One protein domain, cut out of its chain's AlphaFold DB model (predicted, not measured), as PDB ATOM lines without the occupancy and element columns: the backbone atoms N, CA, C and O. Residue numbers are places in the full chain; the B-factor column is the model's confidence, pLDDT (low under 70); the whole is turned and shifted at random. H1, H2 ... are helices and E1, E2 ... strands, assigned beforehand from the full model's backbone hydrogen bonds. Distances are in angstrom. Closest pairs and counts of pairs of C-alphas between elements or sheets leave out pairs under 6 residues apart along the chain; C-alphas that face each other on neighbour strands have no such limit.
ATOM      1  N   LEU A  11     -23.569  -1.672 -15.707       90.88
ATOM      2  CA  LEU A  11     -22.328  -2.230 -15.182       90.88
ATOM      3  C   LEU A  11     -21.215  -1.191 -15.301       90.88
ATOM      4  O   LEU A  11     -21.175  -0.420 -16.267       90.88
ATOM      5  N   LYS A  12     -20.305  -1.199 -14.332       93.50
ATOM      6  CA  LYS A  12     -19.109  -0.366 -14.318       93.50
ATOM      7  C   LYS A  12     -18.077  -0.929 -15.279       93.50
ATOM      8  O   LYS A  12     -17.723  -2.111 -15.228       93.50
ATOM      9  N   VAL A  13     -17.585  -0.062 -16.150       95.19
ATOM     10  CA  VAL A  13     -16.643  -0.411 -17.206       95.19
ATOM     11  C   VAL A  13     -15.486   0.574 -17.196       95.19
ATOM     12  O   VAL A  13     -15.714   1.776 -17.168       95.19
ATOM     13  N   SER A  14     -14.258   0.075 -17.282       96.56
ATOM     14  CA  SER A  14     -13.063   0.896 -17.489       96.56
ATOM     15  C   SER A  14     -12.450   0.589 -18.844       96.56
ATOM     16  O   SER A  14     -12.235  -0.574 -19.181       96.56
ATOM     17  N   VAL A  15     -12.125   1.633 -19.600       97.31
ATOM     18  CA  VAL A  15     -11.382   1.539 -20.857       97.31
ATOM     19  C   VAL A  15     -10.018   2.180 -20.664       97.31
ATOM     20  O   VAL A  15      -9.916   3.352 -20.307       97.31
ATOM     21  N   PHE A  16      -8.962   1.412 -20.892       96.94
ATOM     22  CA  PHE A  16      -7.583   1.848 -20.682       96.94
ATOM     23  C   PHE A  16      -6.661   1.256 -21.748       96.94
ATOM     24  O   PHE A  16      -7.055   0.370 -22.509       96.94
ATOM     25  N   GLU A  17      -5.430   1.755 -21.807       95.75
ATOM     26  CA  GLU A  17      -4.441   1.334 -22.792       95.75
ATOM     27  C   GLU A  17      -3.056   1.201 -22.156       95.75
ATOM     28  O   GLU A  17      -2.537   2.151 -21.576       95.75
ATOM     29  N   TYR A  18      -2.457   0.020 -22.307       96.31
ATOM     30  CA  TYR A  18      -1.043  -0.256 -22.026       96.31
ATOM     31  C   TYR A  18      -0.481  -1.078 -23.175       96.31
ATOM     32  O   TYR A  18      -1.229  -1.782 -23.856       96.31
ATOM     33  N   LEU A  19       0.835  -1.025 -23.395       94.88
ATOM     34  CA  LEU A  19       1.497  -1.802 -24.447       94.88
ATOM     35  C   LEU A  19       0.870  -1.603 -25.849       94.88
ATOM     36  O   LEU A  19       0.919  -2.525 -26.671       94.88
ATOM     37  N   ASN A  20       0.287  -0.429 -26.134       92.38
ATOM     38  CA  ASN A  20      -0.513  -0.136 -27.336       92.38
ATOM     39  C   ASN A  20      -1.668  -1.137 -27.547       92.38
ATOM     40  O   ASN A  20      -1.896  -1.616 -28.661       92.38
ATOM     41  N   GLN A  21      -2.316  -1.560 -26.460       93.19
ATOM     42  CA  GLN A  21      -3.487  -2.432 -26.456       93.19
ATOM     43  C   GLN A  21      -4.588  -1.791 -25.621       93.19
ATOM     44  O   GLN A  21      -4.496  -1.743 -24.389       93.19
ATOM     45  N   LYS A  22      -5.642  -1.342 -26.304       95.75
ATOM     46  CA  LYS A  22      -6.871  -0.881 -25.664       95.75
ATOM     47  C   LYS A  22      -7.646  -2.080 -25.123       95.75
ATOM     48  O   LYS A  22      -7.817  -3.085 -25.815       95.75
ATOM     49  N   VAL A  23      -8.122  -1.968 -23.892       97.19
ATOM     50  CA  VAL A  23      -8.897  -3.007 -23.203       97.19
ATOM     51  C   VAL A  23     -10.129  -2.373 -22.575       97.19
ATOM     52  O   VAL A  23     -10.042  -1.293 -21.993       97.19
ATOM     53  N   MET A  24     -11.266  -3.060 -22.679       97.25
ATOM     54  CA  MET A  24     -12.493  -2.748 -21.949       97.25
ATOM     55  C   MET A  24     -12.684  -3.779 -20.837       97.25
ATOM     56  O   MET A  24     -12.931  -4.952 -21.114       97.25
ATOM     57  N   TYR A  25     -12.590  -3.343 -19.585       96.44
ATOM     58  CA  TYR A  25     -12.765  -4.171 -18.395       96.44
ATOM     59  C   TYR A  25     -14.120  -3.904 -17.740       96.44
ATOM     60  O   TYR A  25     -14.417  -2.780 -17.346       96.44
ATOM     61  N   VAL A  26     -14.936  -4.946 -17.611       93.88
ATOM     62  CA  VAL A  26     -16.232  -4.946 -16.933       93.88
ATOM     63  C   VAL A  26     -16.016  -5.359 -15.475       93.88
ATOM     64  O   VAL A  26     -15.843  -6.542 -15.162       93.88
ATOM     65  N   GLN A  27     -16.013  -4.369 -14.585       91.12
ATOM     66  CA  GLN A  27     -15.554  -4.504 -13.200       91.12
ATOM     67  C   GLN A  27     -16.431  -5.467 -12.387       91.12
ATOM     68  O   GLN A  27     -15.923  -6.318 -11.658       91.12
ATOM     69  N   ASP A  28     -17.754  -5.376 -12.548       86.12
ATOM     70  CA  ASP A  28     -18.720  -6.138 -11.744       86.12
ATOM     71  C   ASP A  28     -18.654  -7.650 -11.987       86.12
ATOM     72  O   ASP A  28     -19.000  -8.440 -11.109       86.12
ATOM     73  N   VAL A  29     -18.199  -8.070 -13.171       87.00
ATOM     74  CA  VAL A  29     -18.112  -9.490 -13.548       87.00
ATOM     75  C   VAL A  29     -16.676  -9.997 -13.682       87.00
ATOM     76  O   VAL A  29     -16.467 -11.120 -14.129       87.00
ATOM     77  N   ASN A  30     -15.699  -9.169 -13.298       89.75
ATOM     78  CA  ASN A  30     -14.273  -9.430 -13.460       89.75
ATOM     79  C   ASN A  30     -13.920  -9.996 -14.852       89.75
ATOM     80  O   ASN A  30     -13.359 -11.085 -14.981       89.75
ATOM     81  N   TYR A  31     -14.309  -9.288 -15.910       92.56
ATOM     82  CA  TYR A  31     -14.123  -9.770 -17.279       92.56
ATOM     83  C   TYR A  31     -13.645  -8.648 -18.185       92.56
ATOM     84  O   TYR A  31     -14.082  -7.514 -18.029       92.56
ATOM     85  N   TYR A  32     -12.768  -8.940 -19.143       95.31
ATOM     86  CA  TYR A  32     -12.279  -7.930 -20.077       95.31
ATOM     87  C   TYR A  32     -12.233  -8.428 -21.520       95.31
ATOM     88  O   TYR A  32     -12.047  -9.621 -21.789       95.31
ATOM     89  N   PHE A  33     -12.352  -7.467 -22.431       95.81
ATOM     90  CA  PHE A  33     -12.303  -7.643 -23.878       95.81
ATOM     91  C   PHE A  33     -11.197  -6.773 -24.467       95.81
ATOM     92  O   PHE A  33     -10.991  -5.637 -24.025       95.81
ATOM     93  N   GLY A  34     -10.505  -7.289 -25.481       95.94
ATOM     94  CA  GLY A  34      -9.665  -6.449 -26.326       95.94
ATOM     95  C   GLY A  34     -10.518  -5.439 -27.096       95.94
ATOM     96  O   GLY A  34     -11.644  -5.739 -27.481       95.94
ATOM     97  N   ILE A  35      -9.983  -4.240 -27.322       96.25
ATOM     98  CA  ILE A  35     -10.599  -3.211 -28.165       96.25
ATOM     99  C   ILE A  35      -9.690  -2.964 -29.366       96.25
ATOM    100  O   ILE A  35      -8.483  -2.760 -29.211       96.25
ATOM    101  N   LYS A  36     -10.265  -2.992 -30.572       91.31
ATOM    102  CA  LYS A  36      -9.527  -2.733 -31.808       91.31
ATOM    103  C   LYS A  36      -9.054  -1.280 -31.834       91.31
ATOM    104  O   LYS A  36      -9.714  -0.378 -31.321       91.31
ATOM    105  N   ASN A  37      -7.896  -1.041 -32.441       86.12
ATOM    106  CA  ASN A  37      -7.259   0.278 -32.405       86.12
ATOM    107  C   ASN A  37      -8.116   1.381 -33.049       86.12
ATOM    108  O   ASN A  37      -8.107   2.514 -32.563       86.12
ATOM    109  N   ASP A  38      -8.851   1.035 -34.105       87.69
ATOM    110  CA  ASP A  38      -9.745   1.887 -34.893       87.69
ATOM    111  C   ASP A  38     -11.136   2.081 -34.269       87.69
ATOM    112  O   ASP A  38     -11.882   2.962 -34.701       87.69
ATOM    113  N   PHE A  39     -11.480   1.325 -33.222       90.94
ATOM    114  CA  PHE A  39     -12.750   1.490 -32.526       90.94
ATOM    115  C   PHE A  39     -12.769   2.798 -31.723       90.94
ATOM    116  O   PHE A  39     -11.901   3.071 -30.883       90.94
ATOM    117  N   ASN A  40     -13.777   3.634 -31.984       90.25
ATOM    118  CA  ASN A  40     -13.881   4.974 -31.414       90.25
ATOM    119  C   ASN A  40     -14.510   4.952 -30.012       90.25
ATOM    120  O   ASN A  40     -15.689   5.258 -29.829       90.25
ATOM    121  N   ILE A  41     -13.695   4.617 -29.015       90.88
ATOM    122  CA  ILE A  41     -14.022   4.740 -27.593       90.88
ATOM    123  C   ILE A  41     -12.902   5.498 -26.879       90.88
ATOM    124  O   ILE A  41     -11.717   5.278 -27.147       90.88
ATOM    125  N   LYS A  42     -13.266   6.438 -26.000       93.94
ATOM    126  CA  LYS A  42     -12.278   7.180 -25.206       93.94
ATOM    127  C   LYS A  42     -11.799   6.311 -24.038       93.94
ATOM    128  O   LYS A  42     -12.483   5.387 -23.614       93.94
ATOM    129  N   LEU A  43     -10.608   6.611 -23.532       95.94
ATOM    130  CA  LEU A  43     -10.139   6.025 -22.280       95.94
ATOM    131  C   LEU A  43     -10.892   6.676 -21.113       95.94
ATOM    132  O   LEU A  43     -11.175   7.877 -21.154       95.94
ATOM    133  N   GLY A  44     -11.198   5.895 -20.083       95.38
ATOM    134  CA  GLY A  44     -11.917   6.349 -18.900       95.38
ATOM    135  C   GLY A  44     -12.931   5.332 -18.392       95.38
ATOM    136  O   GLY A  44     -13.028   4.214 -18.900       95.38
ATOM    137  N   ASP A  45     -13.684   5.749 -17.381       95.56
ATOM    138  CA  ASP A  45     -14.708   4.931 -16.744       95.56
ATOM    139  C   ASP A  45     -16.106   5.270 -17.273       95.56
ATOM    140  O   ASP A  45     -16.435   6.423 -17.564       95.56
ATOM    141  N   TYR A  46     -16.934   4.239 -17.387       95.06
ATOM    142  CA  TYR A  46     -18.261   4.267 -17.980       95.06
ATOM    143  C   TYR A  46     -19.242   3.444 -17.144       95.06
ATOM    144  O   TYR A  46     -18.874   2.465 -16.496       95.06
ATOM    145  N   GLU A  47     -20.524   3.787 -17.249       95.12
ATOM    146  CA  GLU A  47     -21.625   2.913 -16.851       95.12
ATOM    147  C   GLU A  47     -22.403   2.500 -18.098       95.12
ATOM    148  O   GLU A  47     -23.132   3.304 -18.690       95.12
ATOM    149  N   LEU A  48     -22.232   1.248 -18.514       94.00
ATOM    150  CA  LEU A  48     -22.813   0.717 -19.744       94.00
ATOM    151  C   LEU A  48     -23.877  -0.332 -19.426       94.00
ATOM    152  O   LEU A  48     -23.751  -1.118 -18.489       94.00
ATOM    153  N   SER A  49     -24.943  -0.362 -20.222       92.94
ATOM    154  CA  SER A  49     -25.915  -1.458 -20.167       92.94
ATOM    155  C   SER A  49     -25.321  -2.756 -20.725       92.94
ATOM    156  O   SER A  49     -24.408  -2.725 -21.552       92.94
ATOM    157  N   LYS A  50     -25.892  -3.903 -20.326       89.69
ATOM    158  CA  LYS A  50     -25.544  -5.234 -20.864       89.69
ATOM    159  C   LYS A  50     -25.476  -5.240 -22.396       89.69
ATOM    160  O   LYS A  50     -24.483  -5.689 -22.956       89.69
ATOM    161  N   ASP A  51     -26.482  -4.678 -23.064       90.94
ATOM    162  CA  ASP A  51     -26.554  -4.661 -24.530       90.94
ATOM    163  C   ASP A  51     -25.414  -3.849 -25.163       90.94
ATOM    164  O   ASP A  51     -24.856  -4.261 -26.175       90.94
ATOM    165  N   GLN A  52     -25.030  -2.722 -24.551       93.88
ATOM    166  CA  GLN A  52     -23.905  -1.907 -25.028       93.88
ATOM    167  C   GLN A  52     -22.576  -2.652 -24.888       93.88
ATOM    168  O   GLN A  52     -21.778  -2.650 -25.819       93.88
ATOM    169  N   ILE A  53     -22.353  -3.315 -23.750       93.12
ATOM    170  CA  ILE A  53     -21.136  -4.104 -23.508       93.12
ATOM    171  C   ILE A  53     -21.037  -5.242 -24.517       93.12
ATOM    172  O   ILE A  53     -19.995  -5.417 -25.139       93.12
ATOM    173  N   LEU A  54     -22.127  -5.986 -24.709       92.62
ATOM    174  CA  LEU A  54     -22.188  -7.097 -25.654       92.62
ATOM    175  C   LEU A  54     -21.982  -6.632 -27.100       92.62
ATOM    176  O   LEU A  54     -21.293  -7.315 -27.851       92.62
ATOM    177  N   ALA A  55     -22.523  -5.473 -27.485       93.62
ATOM    178  CA  ALA A  55     -22.297  -4.897 -28.810       93.62
ATOM    179  C   ALA A  55     -20.819  -4.533 -29.030       93.62
ATOM    180  O   ALA A  55     -20.231  -4.959 -30.022       93.62
ATOM    181  N   ILE A  56     -20.203  -3.822 -28.074       94.88
ATOM    182  CA  ILE A  56     -18.780  -3.457 -28.136       94.88
ATOM    183  C   ILE A  56     -17.911  -4.721 -28.178       94.88
ATOM    184  O   ILE A  56     -17.031  -4.829 -29.030       94.88
ATOM    185  N   ALA A  57     -18.172  -5.691 -27.297       94.00
ATOM    186  CA  ALA A  57     -17.428  -6.945 -27.223       94.00
ATOM    187  C   ALA A  57     -17.523  -7.748 -28.526       94.00
ATOM    188  O   ALA A  57     -16.500  -8.166 -29.055       94.00
ATOM    189  N   LYS A  58     -18.728  -7.906 -29.090       95.00
ATOM    190  CA  LYS A  58     -18.942  -8.653 -30.337       95.00
ATOM    191  C   LYS A  58     -18.202  -8.044 -31.527       95.00
ATOM    192  O   LYS A  58     -17.693  -8.771 -32.375       95.00
ATOM    193  N   GLU A  59     -18.147  -6.717 -31.604       95.31
ATOM    194  CA  GLU A  59     -17.443  -6.016 -32.679       95.31
ATOM    195  C   GLU A  59     -15.916  -6.106 -32.532       95.31
ATOM    196  O   GLU A  59     -15.196  -6.226 -33.531       95.31
ATOM    197  N   ASN A  60     -15.417  -6.051 -31.296       95.00
ATOM    198  CA  ASN A  60     -13.992  -5.894 -31.018       95.00
ATOM    199  C   ASN A  60     -13.250  -7.210 -30.747       95.00
ATOM    200  O   ASN A  60     -12.126  -7.361 -31.220       95.00
ATOM    201  N   ASP A  61     -13.870  -8.157 -30.045       92.81
ATOM    202  CA  ASP A  61     -13.285  -9.443 -29.645       92.81
ATOM    203  C   ASP A  61     -14.348 -10.561 -29.749       92.81
ATOM    204  O   ASP A  61     -14.870 -11.032 -28.734       92.81
ATOM    205  N   PRO A  62     -14.735 -10.963 -30.978       91.88
ATOM    206  CA  PRO A  62     -15.851 -11.884 -31.210       91.88
ATOM    207  C   PRO A  62     -15.622 -13.274 -30.605       91.88
ATOM    208  O   PRO A  62     -16.562 -13.873 -30.096       91.88
ATOM    209  N   GLU A  63     -14.387 -13.781 -30.611       89.06
ATOM    210  CA  GLU A  63     -14.060 -15.073 -29.989       89.06
ATOM    211  C   GLU A  63     -14.317 -15.036 -28.481       89.06
ATOM    212  O   GLU A  63     -14.927 -15.940 -27.912       89.06
ATOM    213  N   GLU A  64     -13.888 -13.956 -27.828       89.81
ATOM    214  CA  GLU A  64     -14.108 -13.774 -26.400       89.81
ATOM    215  C   GLU A  64     -15.572 -13.514 -26.065       89.81
ATOM    216  O   GLU A  64     -16.064 -13.958 -25.030       89.81
ATOM    217  N   TYR A  65     -16.273 -12.796 -26.940       90.88
ATOM    218  CA  TYR A  65     -17.705 -12.579 -26.827       90.88
ATOM    219  C   TYR A  65     -18.465 -13.910 -26.773       90.88
ATOM    220  O   TYR A  65     -19.292 -14.073 -25.878       90.88
ATOM    221  N   GLU A  66     -18.155 -14.866 -27.656       89.25
ATOM    222  CA  GLU A  66     -18.799 -16.189 -27.666       89.25
ATOM    223  C   GLU A  66     -18.552 -16.957 -26.354       89.25
ATOM    224  O   GLU A  66     -19.485 -17.497 -25.753       89.25
ATOM    225  N   VAL A  67     -17.315 -16.933 -25.839       85.62
ATOM    226  CA  VAL A  67     -16.987 -17.519 -24.524       85.62
ATOM    227  C   VAL A  67     -17.778 -16.832 -23.413       85.62
ATOM    228  O   VAL A  67     -18.349 -17.496 -22.546       85.62
ATOM    229  N   PHE A  68     -17.863 -15.505 -23.444       84.81
ATOM    230  CA  PHE A  68     -18.556 -14.734 -22.426       84.81
ATOM    231  C   PHE A  68     -20.063 -15.008 -22.404       84.81
ATOM    232  O   PHE A  68     -20.601 -15.220 -21.323       84.81
ATOM    233  N   VAL A  69     -20.748 -15.047 -23.555       85.38
ATOM    234  CA  VAL A  69     -22.206 -15.283 -23.610       85.38
ATOM    235  C   VAL A  69     -22.603 -16.723 -23.298       85.38
ATOM    236  O   VAL A  69     -23.729 -16.945 -22.856       85.38
ATOM    237  N   SER A  70     -21.688 -17.685 -23.469       80.75
ATOM    238  CA  SER A  70     -21.920 -19.085 -23.086       80.75
ATOM    239  C   SER A  70     -22.170 -19.270 -21.582       80.75
ATOM    240  O   SER A  70     -22.778 -20.251 -21.170       80.75
ATOM    241  N   THR A  71     -21.725 -18.317 -20.755       71.00
ATOM    242  CA  THR A  71     -21.990 -18.268 -19.313       71.00
ATOM    243  C   THR A  71     -22.792 -17.008 -19.015       71.00
ATOM    244  O   THR A  71     -22.265 -15.905 -19.171       71.00
ATOM    245  N   SER A  72     -24.050 -17.119 -18.580       69.56
ATOM    246  CA  SER A  72     -24.878 -15.915 -18.443       69.56
ATOM    247  C   SER A  72     -24.279 -14.921 -17.432       69.56
ATOM    248  O   SER A  72     -23.734 -15.289 -16.387       69.56
ATOM    249  N   ILE A  73     -24.358 -13.619 -17.738       73.06
ATOM    250  CA  ILE A  73     -23.923 -12.554 -16.814       73.06
ATOM    251  C   ILE A  73     -24.668 -12.677 -15.481       73.06
ATOM    252  O   ILE A  73     -24.078 -12.469 -14.421       73.06
ATOM    253  N   GLU A  74     -25.952 -13.038 -15.533       71.44
ATOM    254  CA  GLU A  74     -26.768 -13.287 -14.350       71.44
ATOM    255  C   GLU A  74     -26.199 -14.424 -13.482       71.44
ATOM    256  O   GLU A  74     -26.085 -14.244 -12.271       71.44
ATOM    257  N   GLU A  75     -25.771 -15.550 -14.068       73.31
ATOM    258  CA  GLU A  75     -25.098 -16.635 -13.333       73.31
ATOM    259  C   GLU A  75     -23.814 -16.160 -12.652       73.31
ATOM    260  O   GLU A  75     -23.581 -16.482 -11.487       73.31
ATOM    261  N   ARG A  76     -22.991 -15.360 -13.342       74.19
ATOM    262  CA  ARG A  76     -21.740 -14.828 -12.772       74.19
ATOM    263  C   ARG A  76     -22.015 -13.908 -11.588       74.19
ATOM    264  O   ARG A  76     -21.410 -14.073 -10.532       74.19
ATOM    265  N   LEU A  77     -22.972 -12.989 -11.725       71.69
ATOM    266  CA  LEU A  77     -23.372 -12.087 -10.641       71.69
ATOM    267  C   LEU A  77     -24.016 -12.829  -9.466       71.69
ATOM    268  O   LEU A  77     -23.802 -12.451  -8.314       71.69
ATOM    269  N   ASN A  78     -24.787 -13.885  -9.734       71.12
ATOM    270  CA  ASN A  78     -25.366 -14.717  -8.685       71.12
ATOM    271  C   ASN A  78     -24.290 -15.502  -7.930       71.12
ATOM    272  O   ASN A  78     -24.354 -15.532  -6.703       71.12
ATOM    273  N   LYS A  79     -23.270 -16.043  -8.618       67.00
ATOM    274  CA  LYS A  79     -22.111 -16.670  -7.959       67.00
ATOM    275  C   LYS A  79     -21.473 -15.711  -6.955       67.00
ATOM    276  O   LYS A  79     -21.365 -16.071  -5.794       67.00
ATOM    277  N   ILE A  80     -21.184 -14.459  -7.338       65.38
ATOM    278  CA  ILE A  80     -20.618 -13.435  -6.424       65.38
ATOM    279  C   ILE A  80     -21.432 -13.298  -5.132       65.38
ATOM    280  O   ILE A  80     -20.863 -13.207  -4.049       65.38
ATOM    281  N   LYS A  81     -22.763 -13.260  -5.250       61.34
ATOM    282  CA  LYS A  81     -23.671 -13.047  -4.114       61.34
ATOM    283  C   LYS A  81     -23.847 -14.278  -3.224       61.34
ATOM    284  O   LYS A  81     -24.364 -14.120  -2.123       61.34
ATOM    285  N   THR A  82     -23.489 -15.465  -3.710       58.81
ATOM    286  CA  THR A  82     -23.772 -16.751  -3.050       58.81
ATOM    287  C   THR A  82     -22.550 -17.422  -2.437       58.81
ATOM    288  O   THR A  82     -22.748 -18.329  -1.647       58.81
ATOM    289  N   TYR A  83     -21.326 -16.958  -2.717       61.72
ATOM    290  CA  TYR A  83     -20.102 -17.484  -2.100       61.72
ATOM    291  C   TYR A  83     -20.175 -17.495  -0.557       61.72
ATOM    292  O   TYR A  83     -19.955 -16.466   0.090       61.72
TER     293      TYR A  83
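What this domain is: This is residues 11 to 83 of the 599 residues of a protein of Ruminococcus sp. AM34-10LB (UniProt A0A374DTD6). What is the overall shape? A strongly twisted sheet of four strands has the helical hairpin H1 and H2 packed on it: H1 reaches across from E4 to E3, and H2 is beside the edge strand E3. H3 leads away beyond H2 as an arm, with no contact to the sheet or H1. What is it made of? The printed part has 73 residues with four named strands and then three named helices, E1 E2 E3 E4 H1 H2 H3, a mixed class; the sheet's order is E3 E2 E1 E4, antiparallel throughout. How large is it? It is compact, with a radius of gyration of the C-alphas of 12.3 A, yet elongated in outline, with spans of 38 by 23 by 22 A.

Where its parts are: Where are the strands? E1, residues 11 to 18, begins at C-alpha 11 (-22.328, -2.230, -15.182) and is 22.4 A long. E2 is residues 21 to 26, 16.1 A; E3 is residues 31 to 35, 13.2 A; E4 is residues 44 to 49, 16.1 A. Where are the helices? H1, residues 50 to 60, begins at C-alpha 50 (-25.544, -5.234, -20.864) and is 15.4 A long. H2 is residues 62 to 69, 10.5 A, and H3 is residues 73 to 82, 14.4 A, ending at C-alpha 82 (-23.772, -16.751, -3.050).

How they stand to each other: How do the strands pair? E1, E2 and E3 form a meander, each strand the antiparallel neighbour of the one before, in two hairpins: N 14 and O 25 are 2.9 A apart, and N 33 and O 24 are 2.9 A apart. E4 is the antiparallel neighbour of E1, with N 13 and O 46 2.9 A apart, completing a Greek key, a meander with the fourth strand beside the first. What is on the sheet? H1 and H2 are on it, in two layers, helices on one face of a sheet. The closest C-alphas of E3 and H1, Ile 35 and Asn 60, are 5.2 A apart; those of E3 and H2, Phe 33 and Glu 64, are 6.9 A apart. How do the helices stand? H1 and H2, a helical hairpin, touch at Lys 58 and Tyr 65, their closest C-alphas, 5.4 A apart, at a shallow tilt of 27 degrees, opposite ways. H2 and H3 meet only through their link, and H1 and H3 are apart. In H1, H2 and H3 every O i to N i+4 pair is within hydrogen-bond range.

The domain as a whole: How far does it reach? The two C-alphas farthest apart, those of Asp 38 and Thr 82, are 39.5 A apart. Are there cuts or long links? The printed part has no cut and no long link; E3 to E4, with 8 residues between them, is short and the others are tight. Where is confidence low? The mean pLDDT of the printed part is 88.3, with residue 72 and residues 79 to 83 under 70.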